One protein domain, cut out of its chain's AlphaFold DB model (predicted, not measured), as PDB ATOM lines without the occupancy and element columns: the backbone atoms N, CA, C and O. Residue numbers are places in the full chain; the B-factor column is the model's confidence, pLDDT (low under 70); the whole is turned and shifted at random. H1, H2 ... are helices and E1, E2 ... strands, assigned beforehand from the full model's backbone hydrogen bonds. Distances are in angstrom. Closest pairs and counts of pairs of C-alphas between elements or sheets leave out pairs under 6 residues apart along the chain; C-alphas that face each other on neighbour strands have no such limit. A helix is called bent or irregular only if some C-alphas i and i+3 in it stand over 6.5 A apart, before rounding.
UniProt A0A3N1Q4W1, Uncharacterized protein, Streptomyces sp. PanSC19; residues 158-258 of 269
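This is residues 158 to 258 of the 269 residues of an uncharacterized protein of Streptomyces sp. PanSC19 (UniProt A0A3N1Q4W1). Two small, strongly twisted sheets pack face to face as a sandwich with crossed strands: the three-stranded sheet E2 E1 E3 and the four-stranded sheet E4 E5 E6 E7, joined where E3 runs on into E4. The two short helices, H1 and H2, lie beyond the three-stranded sheet, away from the four-stranded one, and so does the tip of the long loop of residues 166 to 189 at Ser 184; a second long loop, residues 202 to 213, leads from E2 to H2. The 101 printed residues hold E1, H1, E2, H2, E3, E4, E5, E6 and E7 in that order, a mixed class with 47 residues in named elements, under half. The first sheet, in the order E2, E1, E3, is mixed; the second, in the order E4, E5, E6, E7, is antiparallel. The whole is compact, with a radius of gyration of the C-alphas of 13.4 A and spans of 40 by 29 by 20 A.

E1, residues 159 to 165, is the inner strand of its sheet, with staggered pairing. H1, residues 190 to 196, only grazes this sheet with residues 193 to 196; the closest C-alphas of E1 and H1, Val 163 and Tyr 196, are 6.1 A apart. E2, residues 198 to 201, is antiparallel to E1, with N 160 and O 200 2.8 A apart. H2, residues 214 to 217, is on neither sheet and apart from H1. E3, residues 226 to 229, is parallel to E1, with N 163 and O 226 2.9 A apart. E3 runs on into E4, residues 231 to 233, at 56 degrees. E5, E6 and E7, residues 236 to 241, 244 to 249 and 252 to 257, complete a meander, each strand the antiparallel neighbour of the one before. Its hairpins have N 231 and O 238 at 2.8 A, N 239 and O 246 at 2.8 A, and N 247 and O 254 at 2.8 A. The two sheets form a sandwich, face to face, their strands at 58 degrees; the closest C-alphas of E3 and E5, Phe 228 and Tyr 239, are 5.9 A apart. In H1, 1 of 3 O i to N i+4 pairs and 2 of 4 O i to N i+3 pairs are within hydrogen-bond range; H2 is too short for an O i to N i+4 pair.

E1 begins at C-alpha 159 (140.946, -58.900, 44.046) and is 19.4 A long. H1 is 10.5 A long and only just irregular: C-alphas 192 and 195 are 7.0 A apart. E5, E6 and E7 measure 16.1 A, 16.3 A and 16.8 A. E7 ends at C-alpha 257 (129.562, -51.641, 58.120).

The C-alphas farthest apart, Ser 184 and Phe 258, are 40.4 A apart. The printed part has no cut. The links E1 to H1, 24 residues, and E2 to H2, 12 residues, are long. Mean pLDDT of the printed part is 79.8; residues 168 to 180, 184, and 257 to 258 are under 70.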
ATOM      1  N   ASP A 158     144.799 -59.029  46.928       80.88
ATOM      2  CA  ASP A 158     143.947 -59.931  46.159       80.88
ATOM      3  C   ASP A 158     142.640 -59.228  45.783       80.88
ATOM      4  O   ASP A 158     141.962 -58.635  46.629       80.88
ATOM      5  N   ALA A 159     142.242 -59.358  44.520       84.25
ATOM      6  CA  ALA A 159     140.946 -58.900  44.046       84.25
ATOM      7  C   ALA A 159     139.971 -60.076  43.935       84.25
ATOM      8  O   ALA A 159     140.263 -61.107  43.328       84.25
ATOM      9  N   MET A 160     138.772 -59.884  44.473       88.81
ATOM     10  CA  MET A 160     137.618 -60.741  44.232       88.81
ATOM     11  C   MET A 160     136.673 -60.047  43.258       88.81
ATOM     12  O   MET A 160     136.574 -58.823  43.236       88.81
ATOM     13  N   HIS A 161     135.960 -60.821  42.444       92.06
ATOM     14  CA  HIS A 161     134.998 -60.263  41.497       92.06
ATOM     15  C   HIS A 161     133.589 -60.372  42.065       92.06
ATOM     16  O   HIS A 161     133.151 -61.449  42.471       92.06
ATOM     17  N   VAL A 162     132.872 -59.256  42.053       92.12
ATOM     18  CA  VAL A 162     131.473 -59.162  42.462       92.12
ATOM     19  C   VAL A 162     130.626 -58.843  41.238       92.12
ATOM     20  O   VAL A 162     131.041 -58.075  40.374       92.12
ATOM     21  N   VAL A 163     129.414 -59.384  41.175       90.00
ATOM     22  CA  VAL A 163     128.386 -58.909  40.250       90.00
ATOM     23  C   VAL A 163     127.111 -58.567  40.999       90.00
ATOM     24  O   VAL A 163     126.584 -59.360  41.781       90.00
ATOM     25  N   CYS A 164     126.617 -57.365  40.732       88.12
ATOM     26  CA  CYS A 164     125.389 -56.854  41.309       88.12
ATOM     27  C   CYS A 164     124.208 -57.194  40.399       88.12
ATOM     28  O   CYS A 164     124.209 -56.856  39.218       88.12
ATOM     29  N   LEU A 165     123.194 -57.863  40.939       84.19
ATOM     30  CA  LEU A 165     121.973 -58.216  40.233       84.19
ATOM     31  C   LEU A 165     120.789 -57.481  40.850       84.19
ATOM     32  O   LEU A 165     120.594 -57.508  42.058       84.19
ATOM     33  N   TYR A 166     119.969 -56.871  40.006       82.19
ATOM     34  CA  TYR A 166     118.778 -56.139  40.423       82.19
ATOM     35  C   TYR A 166     117.539 -57.034  40.280       82.19
ATOM     36  O   TYR A 166     117.529 -57.917  39.412       82.19
ATOM     37  N   PRO A 167     116.477 -56.823  41.077       74.19
ATOM     38  CA  PRO A 167     115.215 -57.530  40.900       74.19
ATOM     39  C   PRO A 167     114.649 -57.254  39.496       74.19
ATOM     40  O   PRO A 167     114.450 -56.103  39.120       74.19
ATOM     41  N   GLY A 168     114.387 -58.304  38.710       65.75
ATOM     42  CA  GLY A 168     113.908 -58.187  37.323       65.75
ATOM     43  C   GLY A 168     114.969 -58.525  36.265       65.75
ATOM     44  O   GLY A 168     115.841 -59.365  36.490       65.75
ATOM     45  N   ASN A 169     114.870 -57.918  35.075       51.72
ATOM     46  CA  ASN A 169     115.763 -58.179  33.933       51.72
ATOM     47  C   ASN A 169     116.963 -57.205  33.907       51.72
ATOM     48  O   ASN A 169     117.169 -56.563  32.892       51.72
ATOM     49  N   LEU A 170     117.719 -57.147  35.013       53.69
ATOM     50  CA  LEU A 170     119.056 -56.544  35.220       53.69
ATOM     51  C   LEU A 170     119.281 -55.033  34.848       53.69
ATOM     52  O   LEU A 170     118.749 -54.559  33.858       53.69
ATOM     53  N   LEU A 171     120.074 -54.340  35.704       56.03
ATOM     54  CA  LEU A 171     120.929 -53.093  35.708       56.03
ATOM     55  C   LEU A 171     120.492 -51.668  35.199       56.03
ATOM     56  O   LEU A 171     121.250 -51.041  34.462       56.03
ATOM     57  N   GLU A 172     119.325 -51.112  35.508       40.47
ATOM     58  CA  GLU A 172     118.965 -49.752  35.026       40.47
ATOM     59  C   GLU A 172     120.092 -48.694  35.255       40.47
ATOM     60  O   GLU A 172     120.691 -48.662  36.326       40.47
ATOM     61  N   ASP A 173     120.393 -47.915  34.198       42.75
ATOM     62  CA  ASP A 173     121.464 -46.901  33.987       42.75
ATOM     63  C   ASP A 173     122.787 -47.289  33.281       42.75
ATOM     64  O   ASP A 173     123.634 -46.431  33.030       42.75
ATOM     65  N   GLY A 174     122.931 -48.521  32.777       39.78
ATOM     66  CA  GLY A 174     124.076 -48.882  31.923       39.78
ATOM     67  C   GLY A 174     123.842 -50.099  31.031       39.78
ATOM     68  O   GLY A 174     124.342 -51.184  31.306       39.78
ATOM     69  N   VAL A 175     123.113 -49.904  29.926       45.22
ATOM     70  CA  VAL A 175     122.899 -50.878  28.831       45.22
ATOM     71  C   VAL A 175     122.188 -52.175  29.243       45.22
ATOM     72  O   VAL A 175     122.819 -53.229  29.255       45.22
ATOM     73  N   LEU A 176     120.858 -52.162  29.456       54.50
ATOM     74  CA  LEU A 176     120.083 -53.420  29.518       54.50
ATOM     75  C   LEU A 176     118.783 -53.437  28.781       54.50
ATOM     76  O   LEU A 176     117.843 -52.686  29.021       54.50
ATOM     77  N   ARG A 177     118.730 -54.498  27.990       52.66
ATOM     78  CA  ARG A 177     117.525 -55.186  27.559       52.66
ATOM     79  C   ARG A 177     117.727 -56.705  27.557       52.66
ATOM     80  O   ARG A 177     116.903 -57.427  27.003       52.66
ATOM     81  N   VAL A 178     118.829 -57.205  28.126       56.00
ATOM     82  CA  VAL A 178     119.271 -58.591  27.934       56.00
ATOM     83  C   VAL A 178     119.014 -59.388  29.205       56.00
ATOM     84  O   VAL A 178     119.691 -59.226  30.216       56.00
ATOM     85  N   LYS A 179     118.015 -60.277  29.148       63.84
ATOM     86  CA  LYS A 179     117.859 -61.333  30.152       63.84
ATOM     87  C   LYS A 179     119.133 -62.167  30.175       63.84
ATOM     88  O   LYS A 179     119.603 -62.572  29.116       63.84
ATOM     89  N   LEU A 180     119.638 -62.464  31.373       69.62
ATOM     90  CA  LEU A 180     120.753 -63.390  31.542       69.62
ATOM     91  C   LEU A 180     120.394 -64.718  30.868       69.62
ATOM     92  O   LEU A 180     119.480 -65.418  31.318       69.62
ATOM     93  N   GLU A 181     121.078 -65.037  29.775       71.81
ATOM     94  CA  GLU A 181     120.835 -66.267  29.044       71.81
ATOM     95  C   GLU A 181     121.324 -67.428  29.890       71.81
ATOM     96  O   GLU A 181     122.415 -67.404  30.472       71.81
ATOM     97  N   ARG A 182     120.486 -68.456  29.952       75.00
ATOM     98  CA  ARG A 182     120.786 -69.673  30.681       75.00
ATOM     99  C   ARG A 182     120.845 -70.837  29.714       75.00
ATOM    100  O   ARG A 182     120.032 -70.922  28.796       75.00
ATOM    101  N   ASP A 183     121.808 -71.721  29.921       74.19
ATOM    102  CA  ASP A 183     121.875 -72.977  29.185       74.19
ATOM    103  C   ASP A 183     120.763 -73.953  29.625       74.19
ATOM    104  O   ASP A 183     119.950 -73.670  30.514       74.19
ATOM    105  N   SER A 184     120.737 -75.141  29.018       69.75
ATOM    106  CA  SER A 184     119.788 -76.212  29.354       69.75
ATOM    107  C   SER A 184     119.883 -76.692  30.811       69.75
ATOM    108  O   SER A 184     118.929 -77.272  31.326       69.75
ATOM    109  N   LYS A 185     120.994 -76.410  31.502       70.50
ATOM    110  CA  LYS A 185     121.231 -76.688  32.927       70.50
ATOM    111  C   LYS A 185     120.988 -75.461  33.812       70.50
ATOM    112  O   LYS A 185     121.345 -75.467  34.987       70.50
ATOM    113  N   LYS A 186     120.350 -74.416  33.272       72.06
ATOM    114  CA  LYS A 186     120.066 -73.135  33.935       72.06
ATOM    115  C   LYS A 186     121.322 -72.343  34.339       72.06
ATOM    116  O   LYS A 186     121.208 -71.420  35.149       72.06
ATOM    117  N   ARG A 187     122.495 -72.662  33.790       74.50
ATOM    118  CA  ARG A 187     123.759 -71.974  34.085       74.50
ATOM    119  C   ARG A 187     123.873 -70.707  33.238       74.50
ATOM    120  O   ARG A 187     123.491 -70.741  32.068       74.50
ATOM    121  N   PRO A 188     124.372 -69.592  33.792       75.75
ATOM    122  CA  PRO A 188     124.554 -68.366  33.022       75.75
ATOM    123  C   PRO A 188     125.657 -68.528  31.971       75.75
ATOM    124  O   PRO A 188     126.614 -69.276  32.177       75.75
ATOM    125  N   LYS A 189     125.582 -67.765  30.879       81.88
ATOM    126  CA  LYS A 189     126.718 -67.608  29.961       81.88
ATOM    127  C   LYS A 189     127.758 -66.655  30.574       81.88
ATOM    128  O   LYS A 189     127.449 -65.473  30.719       81.88
ATOM    129  N   PRO A 190     128.997 -67.097  30.881       82.88
ATOM    130  CA  PRO A 190     129.988 -66.245  31.546       82.88
ATOM    131  C   PRO A 190     130.300 -64.958  30.782       82.88
ATOM    132  O   PRO A 190     130.389 -63.897  31.388       82.88
ATOM    133  N   GLY A 191     130.376 -65.025  29.448       82.19
ATOM    134  CA  GLY A 191     130.659 -63.859  28.606       82.19
ATOM    135  C   GLY A 191     129.634 -62.724  28.725       82.19
ATOM    136  O   GLY A 191     129.984 -61.582  28.462       82.19
ATOM    137  N   GLN A 192     128.401 -63.006  29.167       80.62
ATOM    138  CA  GLN A 192     127.405 -61.962  29.439       80.62
ATOM    139  C   GLN A 192     127.631 -61.254  30.779       80.62
ATOM    140  O   GLN A 192     127.147 -60.145  30.956       80.62
ATOM    141  N   LEU A 193     128.330 -61.889  31.723       81.62
ATOM    142  CA  LEU A 193     128.585 -61.341  33.058       81.62
ATOM    143  C   LEU A 193     129.898 -60.559  33.127       81.62
ATOM    144  O   LEU A 193     129.983 -59.625  33.915       81.62
ATOM    145  N   VAL A 194     130.892 -60.914  32.302       84.12
ATOM    146  CA  VAL A 194     132.233 -60.294  32.294       84.12
ATOM    147  C   VAL A 194     132.204 -58.756  32.296       84.12
ATOM    148  O   VAL A 194     132.908 -58.182  33.122       84.12
ATOM    149  N   PRO A 195     131.391 -58.065  31.468       84.12
ATOM    150  CA  PRO A 195     131.357 -56.596  31.453       84.12
ATOM    151  C   PRO A 195     130.836 -55.952  32.746       84.12
ATOM    152  O   PRO A 195     130.994 -54.751  32.932       84.12
ATOM    153  N   TYR A 196     130.200 -56.738  33.616       83.75
ATOM    154  CA  TYR A 196     129.552 -56.279  34.845       83.75
ATOM    155  C   TYR A 196     130.270 -56.765  36.109       83.75
ATOM    156  O   TYR A 196     129.756 -56.589  37.215       83.75
ATOM    157  N   LEU A 197     131.431 -57.407  35.957       89.62
ATOM    158  CA  LEU A 197     132.263 -57.793  37.085       89.62
ATOM    159  C   LEU A 197     132.952 -56.557  37.661       89.62
ATOM    160  O   LEU A 197     133.646 -55.827  36.957       89.62
ATOM    161  N   ILE A 198     132.789 -56.366  38.961       91.56
ATOM    162  CA  ILE A 198     133.422 -55.297  39.723       91.56
ATOM    163  C   ILE A 198     134.552 -55.933  40.535       91.56
ATOM    164  O   ILE A 198     134.265 -56.787  41.382       91.56
ATOM    165  N   PRO A 199     135.823 -55.575  40.286       91.31
ATOM    166  CA  PRO A 199     136.919 -56.013  41.133       91.31
ATOM    167  C   PRO A 199     136.835 -55.286  42.479       91.31
ATOM    168  O   PRO A 199     136.759 -54.059  42.536       91.31
ATOM    169  N   VAL A 200     136.846 -56.052  43.564       90.38
ATOM    170  CA  VAL A 200     136.787 -55.550  44.937       90.38
ATOM    171  C   VAL A 200     137.958 -56.139  45.724       90.38
ATOM    172  O   VAL A 200     138.198 -57.346  45.630       90.38
ATOM    173  N   PRO A 201     138.676 -55.329  46.520       86.38
ATOM    174  CA  PRO A 201     139.631 -55.820  47.508       86.38
ATOM    175  C   PRO A 201     139.091 -56.997  48.332       86.38
ATOM    176  O   PRO A 201     138.045 -56.866  48.975       86.38
ATOM    177  N   LYS A 202     139.805 -58.132  48.366       86.50
ATOM    178  CA  LYS A 202     139.385 -59.353  49.085       86.50
ATOM    179  C   LYS A 202     139.061 -59.062  50.553       86.50
ATOM    180  O   LYS A 202     138.058 -59.560  51.045       86.50
ATOM    181  N   ARG A 203     139.819 -58.174  51.213       84.38
ATOM    182  CA  ARG A 203     139.588 -57.751  52.611       84.38
ATOM    183  C   ARG A 203     138.202 -57.153  52.873       84.38
ATOM    184  O   ARG A 203     137.715 -57.193  53.995       84.38
ATOM    185  N   LEU A 204     137.580 -56.544  51.859       86.44
ATOM    186  CA  LEU A 204     136.258 -55.922  51.998       86.44
ATOM    187  C   LEU A 204     135.129 -56.944  51.884       86.44
ATOM    188  O   LEU A 204     134.025 -56.664  52.333       86.44
ATOM    189  N   VAL A 205     135.401 -58.100  51.281       88.56
ATOM    190  CA  VAL A 205     134.444 -59.197  51.080       88.56
ATOM    191  C   VAL A 205     134.853 -60.458  51.844       88.56
ATOM    192  O   VAL A 205     134.346 -61.547  51.587       88.56
ATOM    193  N   GLU A 206     135.792 -60.332  52.778       86.88
ATOM    194  CA  GLU A 206     136.241 -61.440  53.606       86.88
ATOM    195  C   GLU A 206     135.099 -61.890  54.524       86.88
ATOM    196  O   GLU A 206     134.469 -61.080  55.202       86.88
ATOM    197  N   GLY A 207     134.785 -63.187  54.490       84.19
ATOM    198  CA  GLY A 207     133.631 -63.749  55.195       84.19
ATOM    199  C   GLY A 207     132.269 -63.463  54.549       84.19
ATOM    200  O   GLY A 207     131.262 -63.894  55.098       84.19
ATOM    201  N   VAL A 208     132.216 -62.779  53.399       87.94
ATOM    202  CA  VAL A 208     130.977 -62.593  52.625       87.94
ATOM    203  C   VAL A 208     130.762 -63.813  51.732       87.94
ATOM    204  O   VAL A 208     131.597 -64.127  50.879       87.94
ATOM    205  N   GLU A 209     129.633 -64.497  51.894       85.50
ATOM    206  CA  GLU A 209     129.314 -65.686  51.095       85.50
ATOM    207  C   GLU A 209     128.740 -65.313  49.723       85.50
ATOM    208  O   GLU A 209     128.973 -66.009  48.721       85.50
ATOM    209  N   GLY A 210     128.027 -64.183  49.663       85.44
ATOM    210  CA  GLY A 210     127.209 -63.823  48.513       85.44
ATOM    211  C   GLY A 210     125.859 -64.546  48.523       85.44
ATOM    212  O   GLY A 210     125.592 -65.450  49.312       85.44
ATOM    213  N   ASP A 211     124.981 -64.183  47.595       85.00
ATOM    214  CA  ASP A 211     123.755 -64.935  47.362       85.00
ATOM    215  C   ASP A 211     124.020 -66.313  46.753       85.00
ATOM    216  O   ASP A 211     124.953 -66.517  45.968       85.00
ATOM    217  N   ALA A 212     123.081 -67.233  47.000       76.06
ATOM    218  CA  ALA A 212     123.095 -68.575  46.439       76.06
ATOM    219  C   ALA A 212     123.377 -68.573  44.921       76.06
ATOM    220  O   ALA A 212     122.616 -68.047  44.093       76.06
ATOM    221  N   ASN A 213     124.488 -69.209  44.554       76.06
ATOM    222  CA  ASN A 213     125.006 -69.269  43.192       76.06
ATOM    223  C   ASN A 213     125.516 -70.677  42.829       76.06
ATOM    224  O   ASN A 213     126.445 -70.809  42.041       76.06
ATOM    225  N   SER A 214     124.905 -71.744  43.362       72.81
ATOM    226  CA  SER A 214     125.339 -73.138  43.130       72.81
ATOM    227  C   SER A 214     125.547 -73.476  41.646       72.81
ATOM    228  O   SER A 214     126.570 -74.044  41.276       72.81
ATOM    229  N   SER A 215     124.648 -73.017  40.772       74.12
ATOM    230  CA  SER A 215     124.775 -73.170  39.312       74.12
ATOM    231  C   SER A 215     125.985 -72.448  38.698       74.12
ATOM    232  O   SER A 215     126.452 -72.846  37.634       74.12
ATOM    233  N   TRP A 216     126.502 -71.400  39.341       80.75
ATOM    234  CA  TRP A 216     127.706 -70.676  38.923       80.75
ATOM    235  C   TRP A 216     128.968 -71.337  39.467       80.75
ATOM    236  O   TRP A 216     129.977 -71.366  38.772       80.75
ATOM    237  N   ARG A 217     128.909 -71.918  40.674       80.94
ATOM    238  CA  ARG A 217     130.035 -72.650  41.280       80.94
ATOM    239  C   ARG A 217     130.460 -73.865  40.445       80.94
ATOM    240  O   ARG A 217     131.627 -74.242  40.480       80.94
ATOM    241  N   GLU A 218     129.544 -74.429  39.656       82.12
ATOM    242  CA  GLU A 218     129.813 -75.498  38.679       82.12
ATOM    243  C   GLU A 218     130.468 -75.010  37.371       82.12
ATOM    244  O   GLU A 218     130.864 -75.826  36.537       82.12
ATOM    245  N   VAL A 219     130.561 -73.695  37.156       83.12
ATOM    246  CA  VAL A 219     131.181 -73.080  35.977       83.12
ATOM    247  C   VAL A 219     132.537 -72.513  36.384       83.12
ATOM    248  O   VAL A 219     132.603 -71.540  37.129       83.12
ATOM    249  N   SER A 220     133.631 -73.076  35.861       84.75
ATOM    250  CA  SER A 220     135.000 -72.713  36.270       84.75
ATOM    251  C   SER A 220     135.278 -71.206  36.230       84.75
ATOM    252  O   SER A 220     135.891 -70.678  37.149       84.75
ATOM    253  N   ALA A 221     134.763 -70.502  35.215       84.25
ATOM    254  CA  ALA A 221     134.942 -69.056  35.047       84.25
ATOM    255  C   ALA A 221     134.178 -68.190  36.070       84.25
ATOM    256  O   ALA A 221     134.483 -67.012  36.209       84.25
ATOM    257  N   LEU A 222     133.175 -68.741  36.761       84.31
ATOM    258  CA  LEU A 222     132.326 -68.011  37.713       84.31
ATOM    259  C   LEU A 222     132.451 -68.543  39.146       84.31
ATOM    260  O   LEU A 222     131.807 -68.021  40.054       84.31
ATOM    261  N   LYS A 223     133.284 -69.567  39.367       84.94
ATOM    262  CA  LYS A 223     133.412 -70.258  40.655       84.94
ATOM    263  C   LYS A 223     133.790 -69.322  41.802       84.94
ATOM    264  O   LYS A 223     133.369 -69.565  42.930       84.94
ATOM    265  N   THR A 224     134.563 -68.275  41.528       86.12
ATOM    266  CA  THR A 224     135.048 -67.299  42.516       86.12
ATOM    267  C   THR A 224     134.276 -65.978  42.499       86.12
ATOM    268  O   THR A 224     134.601 -65.084  43.272       86.12
ATOM    269  N   VAL A 225     133.250 -65.842  41.653       89.19
ATOM    270  CA  VAL A 225     132.459 -64.609  41.549       89.19
ATOM    271  C   VAL A 225     131.391 -64.578  42.641       89.19
ATOM    272  O   VAL A 225     130.572 -65.498  42.750       89.19
ATOM    273  N   LEU A 226     131.371 -63.500  43.423       91.00
ATOM    274  CA  LEU A 226     130.315 -63.228  44.394       91.00
ATOM    275  C   LEU A 226     129.114 -62.593  43.698       91.00
ATOM    276  O   LEU A 226     129.242 -61.675  42.886       91.00
ATOM    277  N   ARG A 227     127.928 -63.098  44.020       89.00
ATOM    278  CA  ARG A 227     126.662 -62.614  43.479       89.00
ATOM    279  C   ARG A 227     125.969 -61.780  44.546       89.00
ATOM    280  O   ARG A 227     125.658 -62.326  45.594       89.00
ATOM    281  N   PHE A 228     125.684 -60.515  44.254       90.88
ATOM    282  CA  PHE A 228     124.938 -59.618  45.140       90.88
ATOM    283  C   PHE A 228     123.574 -59.307  44.527       90.88
ATOM    284  O   PHE A 228     123.479 -58.533  43.579       90.88
ATOM    285  N   ASN A 229     122.507 -59.906  45.041       88.50
ATOM    286  CA  ASN A 229     121.135 -59.550  44.709       88.50
ATOM    287  C   ASN A 229     120.772 -58.281  45.485       88.50
ATOM    288  O   ASN A 229     120.470 -58.322  46.678       88.50
ATOM    289  N   LEU A 230     120.823 -57.145  44.802       88.56
ATOM    290  CA  LEU A 230     120.504 -55.855  45.383       88.56
ATOM    291  C   LEU A 230     119.007 -55.756  45.689       88.56
ATOM    292  O   LEU A 230     118.149 -56.224  44.937       88.56
ATOM    293  N   THR A 231     118.691 -55.091  46.792       88.94
ATOM    294  CA  THR A 231     117.333 -54.742  47.211       88.94
ATOM    295  C   THR A 231     117.230 -53.233  47.350       88.94
ATOM    296  O   THR A 231     118.201 -52.586  47.739       88.94
ATOM    297  N   ARG A 232     116.078 -52.652  47.010       86.25
ATOM    298  CA  ARG A 232     115.884 -51.204  47.127       86.25
ATOM    299  C   ARG A 232     115.567 -50.831  48.578       86.25
ATOM    300  O   ARG A 232     114.640 -51.396  49.154       86.25
ATOM    301  N   GLN A 233     116.324 -49.898  49.150       86.31
ATOM    302  CA  GLN A 233     116.168 -49.368  50.509       86.31
ATOM    303  C   GLN A 233     116.404 -47.857  50.487       86.31
ATOM    304  O   GLN A 233     117.492 -47.450  50.103       86.31
ATOM    305  N   ASP A 234     115.417 -47.048  50.885       76.62
ATOM    306  CA  ASP A 234     115.537 -45.580  50.989       76.62
ATOM    307  C   ASP A 234     116.211 -44.926  49.760       76.62
ATOM    308  O   ASP A 234     117.102 -44.095  49.888       76.62
ATOM    309  N   ASP A 235     115.795 -45.361  48.563       80.50
ATOM    310  CA  ASP A 235     116.321 -44.977  47.237       80.50
ATOM    311  C   ASP A 235     117.713 -45.488  46.836       80.50
ATOM    312  O   ASP A 235     118.157 -45.250  45.715       80.50
ATOM    313  N   GLU A 236     118.341 -46.317  47.661       83.81
ATOM    314  CA  GLU A 236     119.602 -46.984  47.351       83.81
ATOM    315  C   GLU A 236     119.418 -48.470  47.020       83.81
ATOM    316  O   GLU A 236     118.532 -49.154  47.543       83.81
ATOM    317  N   TRP A 237     120.295 -49.008  46.170       88.94
ATOM    318  CA  TRP A 237     120.341 -50.435  45.865       88.94
ATOM    319  C   TRP A 237     121.400 -51.128  46.712       88.94
ATOM    320  O   TRP A 237     122.601 -50.937  46.522       88.94
ATOM    321  N   VAL A 238     120.942 -51.950  47.653       91.06
ATOM    322  CA  VAL A 238     121.760 -52.455  48.756       91.06
ATOM    323  C   VAL A 238     121.773 -53.980  48.784       91.06
ATOM    324  O   VAL A 238     120.725 -54.627  48.723       91.06
ATOM    325  N   TYR A 239     122.965 -54.547  48.945       91.88
ATOM    326  CA  TYR A 239     123.195 -55.927  49.360       91.88
ATOM    327  C   TYR A 239     123.663 -55.968  50.817       91.88
ATOM    328  O   TYR A 239     124.407 -55.093  51.274       91.88
ATOM    329  N   ARG A 240     123.209 -56.983  51.555       90.31
ATOM    330  CA  ARG A 240     123.556 -57.198  52.961       90.31
ATOM    331  C   ARG A 240     123.908 -58.661  53.192       90.31
ATOM    332  O   ARG A 240     123.172 -59.535  52.742       90.31
ATOM    333  N   ASP A 241     124.980 -58.886  53.942       88.44
ATOM    334  CA  ASP A 241     125.404 -60.201  54.419       88.44
ATOM    335  C   ASP A 241     125.984 -60.058  55.834       88.44
ATOM    336  O   ASP A 241     127.075 -59.509  56.024       88.44
ATOM    337  N   GLY A 242     125.197 -60.441  56.844       86.00
ATOM    338  CA  GLY A 242     125.504 -60.157  58.248       86.00
ATOM    339  C   GLY A 242     125.680 -58.655  58.515       86.00
ATOM    340  O   GLY A 242     124.764 -57.861  58.297       86.00
ATOM    341  N   GLU A 243     126.867 -58.269  58.990       84.44
ATOM    342  CA  GLU A 243     127.248 -56.874  59.276       84.44
ATOM    343  C   GLU A 243     127.744 -56.103  58.041       84.44
ATOM    344  O   GLU A 243     127.862 -54.871  58.075       84.44
ATOM    345  N   ASN A 244     128.038 -56.810  56.948       88.25
ATOM    346  CA  ASN A 244     128.566 -56.212  55.732       88.25
ATOM    347  C   ASN A 244     127.431 -55.609  54.900       88.25
ATOM    348  O   ASN A 244     126.419 -56.258  54.618       88.25
ATOM    349  N   ARG A 245     127.616 -54.357  54.473       90.62
ATOM    350  CA  ARG A 245     126.686 -53.631  53.606       90.62
ATOM    351  C   ARG A 245     127.413 -53.163  52.355       90.62
ATOM    352  O   ARG A 245     128.419 -52.464  52.444       90.62
ATOM    353  N   PHE A 246     126.839 -53.468  51.198       92.69
ATOM    354  CA  PHE A 246     127.307 -52.968  49.911       92.69
ATOM    355  C   PHE A 246     126.186 -52.199  49.232       92.69
ATOM    356  O   PHE A 246     125.057 -52.678  49.170       92.69
ATOM    357  N   CYS A 247     126.486 -51.005  48.741       91.06
ATOM    358  CA  CYS A 247     125.526 -50.130  48.088       91.06
ATOM    359  C   CYS A 247     126.039 -49.763  46.698       91.06
ATOM    360  O   CYS A 247     127.195 -49.368  46.561       91.06
ATOM    361  N   MET A 248     125.197 -49.910  45.677       87.88
ATOM    362  CA  MET A 248     125.494 -49.374  44.353       87.88
ATOM    363  C   MET A 248     124.989 -47.937  44.263       87.88
ATOM    364  O   MET A 248     123.798 -47.690  44.451       87.88
ATOM    365  N   THR A 249     125.892 -47.015  43.947       84.31
ATOM    366  CA  THR A 249     125.601 -45.590  43.772       84.31
ATOM    367  C   THR A 249     126.062 -45.119  42.392       84.31
ATOM    368  O   THR A 249     126.693 -45.862  41.638       84.31
ATOM    369  N   GLU A 250     125.799 -43.852  42.067       81.06
ATOM    370  CA  GLU A 250     126.317 -43.207  40.851       81.06
ATOM    371  C   GLU A 250     127.856 -43.195  40.766       81.06
ATOM    372  O   GLU A 250     128.417 -43.111  39.675       81.06
ATOM    373  N   THR A 251     128.556 -43.304  41.904       82.12
ATOM    374  CA  THR A 251     130.026 -43.336  41.968       82.12
ATOM    375  C   THR A 251     130.597 -44.754  41.973       82.12
ATOM    376  O   THR A 251     131.818 -44.923  41.967       82.12
ATOM    377  N   GLY A 252     129.734 -45.775  41.934       85.75
ATOM    378  CA  GLY A 252     130.097 -47.187  41.894       85.75
ATOM    379  C   GLY A 252     129.701 -47.949  43.157       85.75
ATOM    380  O   GLY A 252     128.767 -47.589  43.873       85.75
ATOM    381  N   LEU A 253     130.401 -49.053  43.421       89.50
ATOM    382  CA  LEU A 253     130.118 -49.916  44.565       89.50
ATOM    383  C   LEU A 253     130.771 -49.361  45.838       89.50
ATOM    384  O   LEU A 253     131.995 -49.290  45.941       89.50
ATOM    385  N   MET A 254     129.955 -49.031  46.832       89.19
ATOM    386  CA  MET A 254     130.391 -48.583  48.149       89.19
ATOM    387  C   MET A 254     130.255 -49.708  49.176       89.19
ATOM    388  O   MET A 254     129.186 -50.302  49.310       89.19
ATOM    389  N   ALA A 255     131.320 -49.972  49.933       87.44
ATOM    390  CA  ALA A 255     131.300 -50.889  51.071       87.44
ATOM    391  C   ALA A 255     131.182 -50.108  52.390       87.44
ATOM    392  O   ALA A 255     131.817 -49.067  52.565       87.44
ATOM    393  N   GLY A 256     130.395 -50.621  53.333       79.00
ATOM    394  CA  GLY A 256     130.258 -50.080  54.682       79.00
ATOM    395  C   GLY A 256     129.911 -51.164  55.704       79.00
ATOM    396  O   GLY A 256     129.514 -52.272  55.346       79.00
ATOM    397  N   ARG A 257     130.045 -50.830  56.990       62.84
ATOM    398  CA  ARG A 257     129.562 -51.641  58.120       62.84
ATOM    399  C   ARG A 257     128.442 -50.884  58.828       62.84
ATOM    400  O   ARG A 257     128.520 -49.658  58.936       62.84
ATOM    401  N   PHE A 258     127.406 -51.576  59.301       48.44
ATOM    402  CA  PHE A 258     126.444 -50.939  60.204       48.44
ATOM    403  C   PHE A 258     127.128 -50.602  61.540       48.44
ATOM    404  O   PHE A 258     127.941 -51.397  62.011       48.44
TER     405      PHE A 258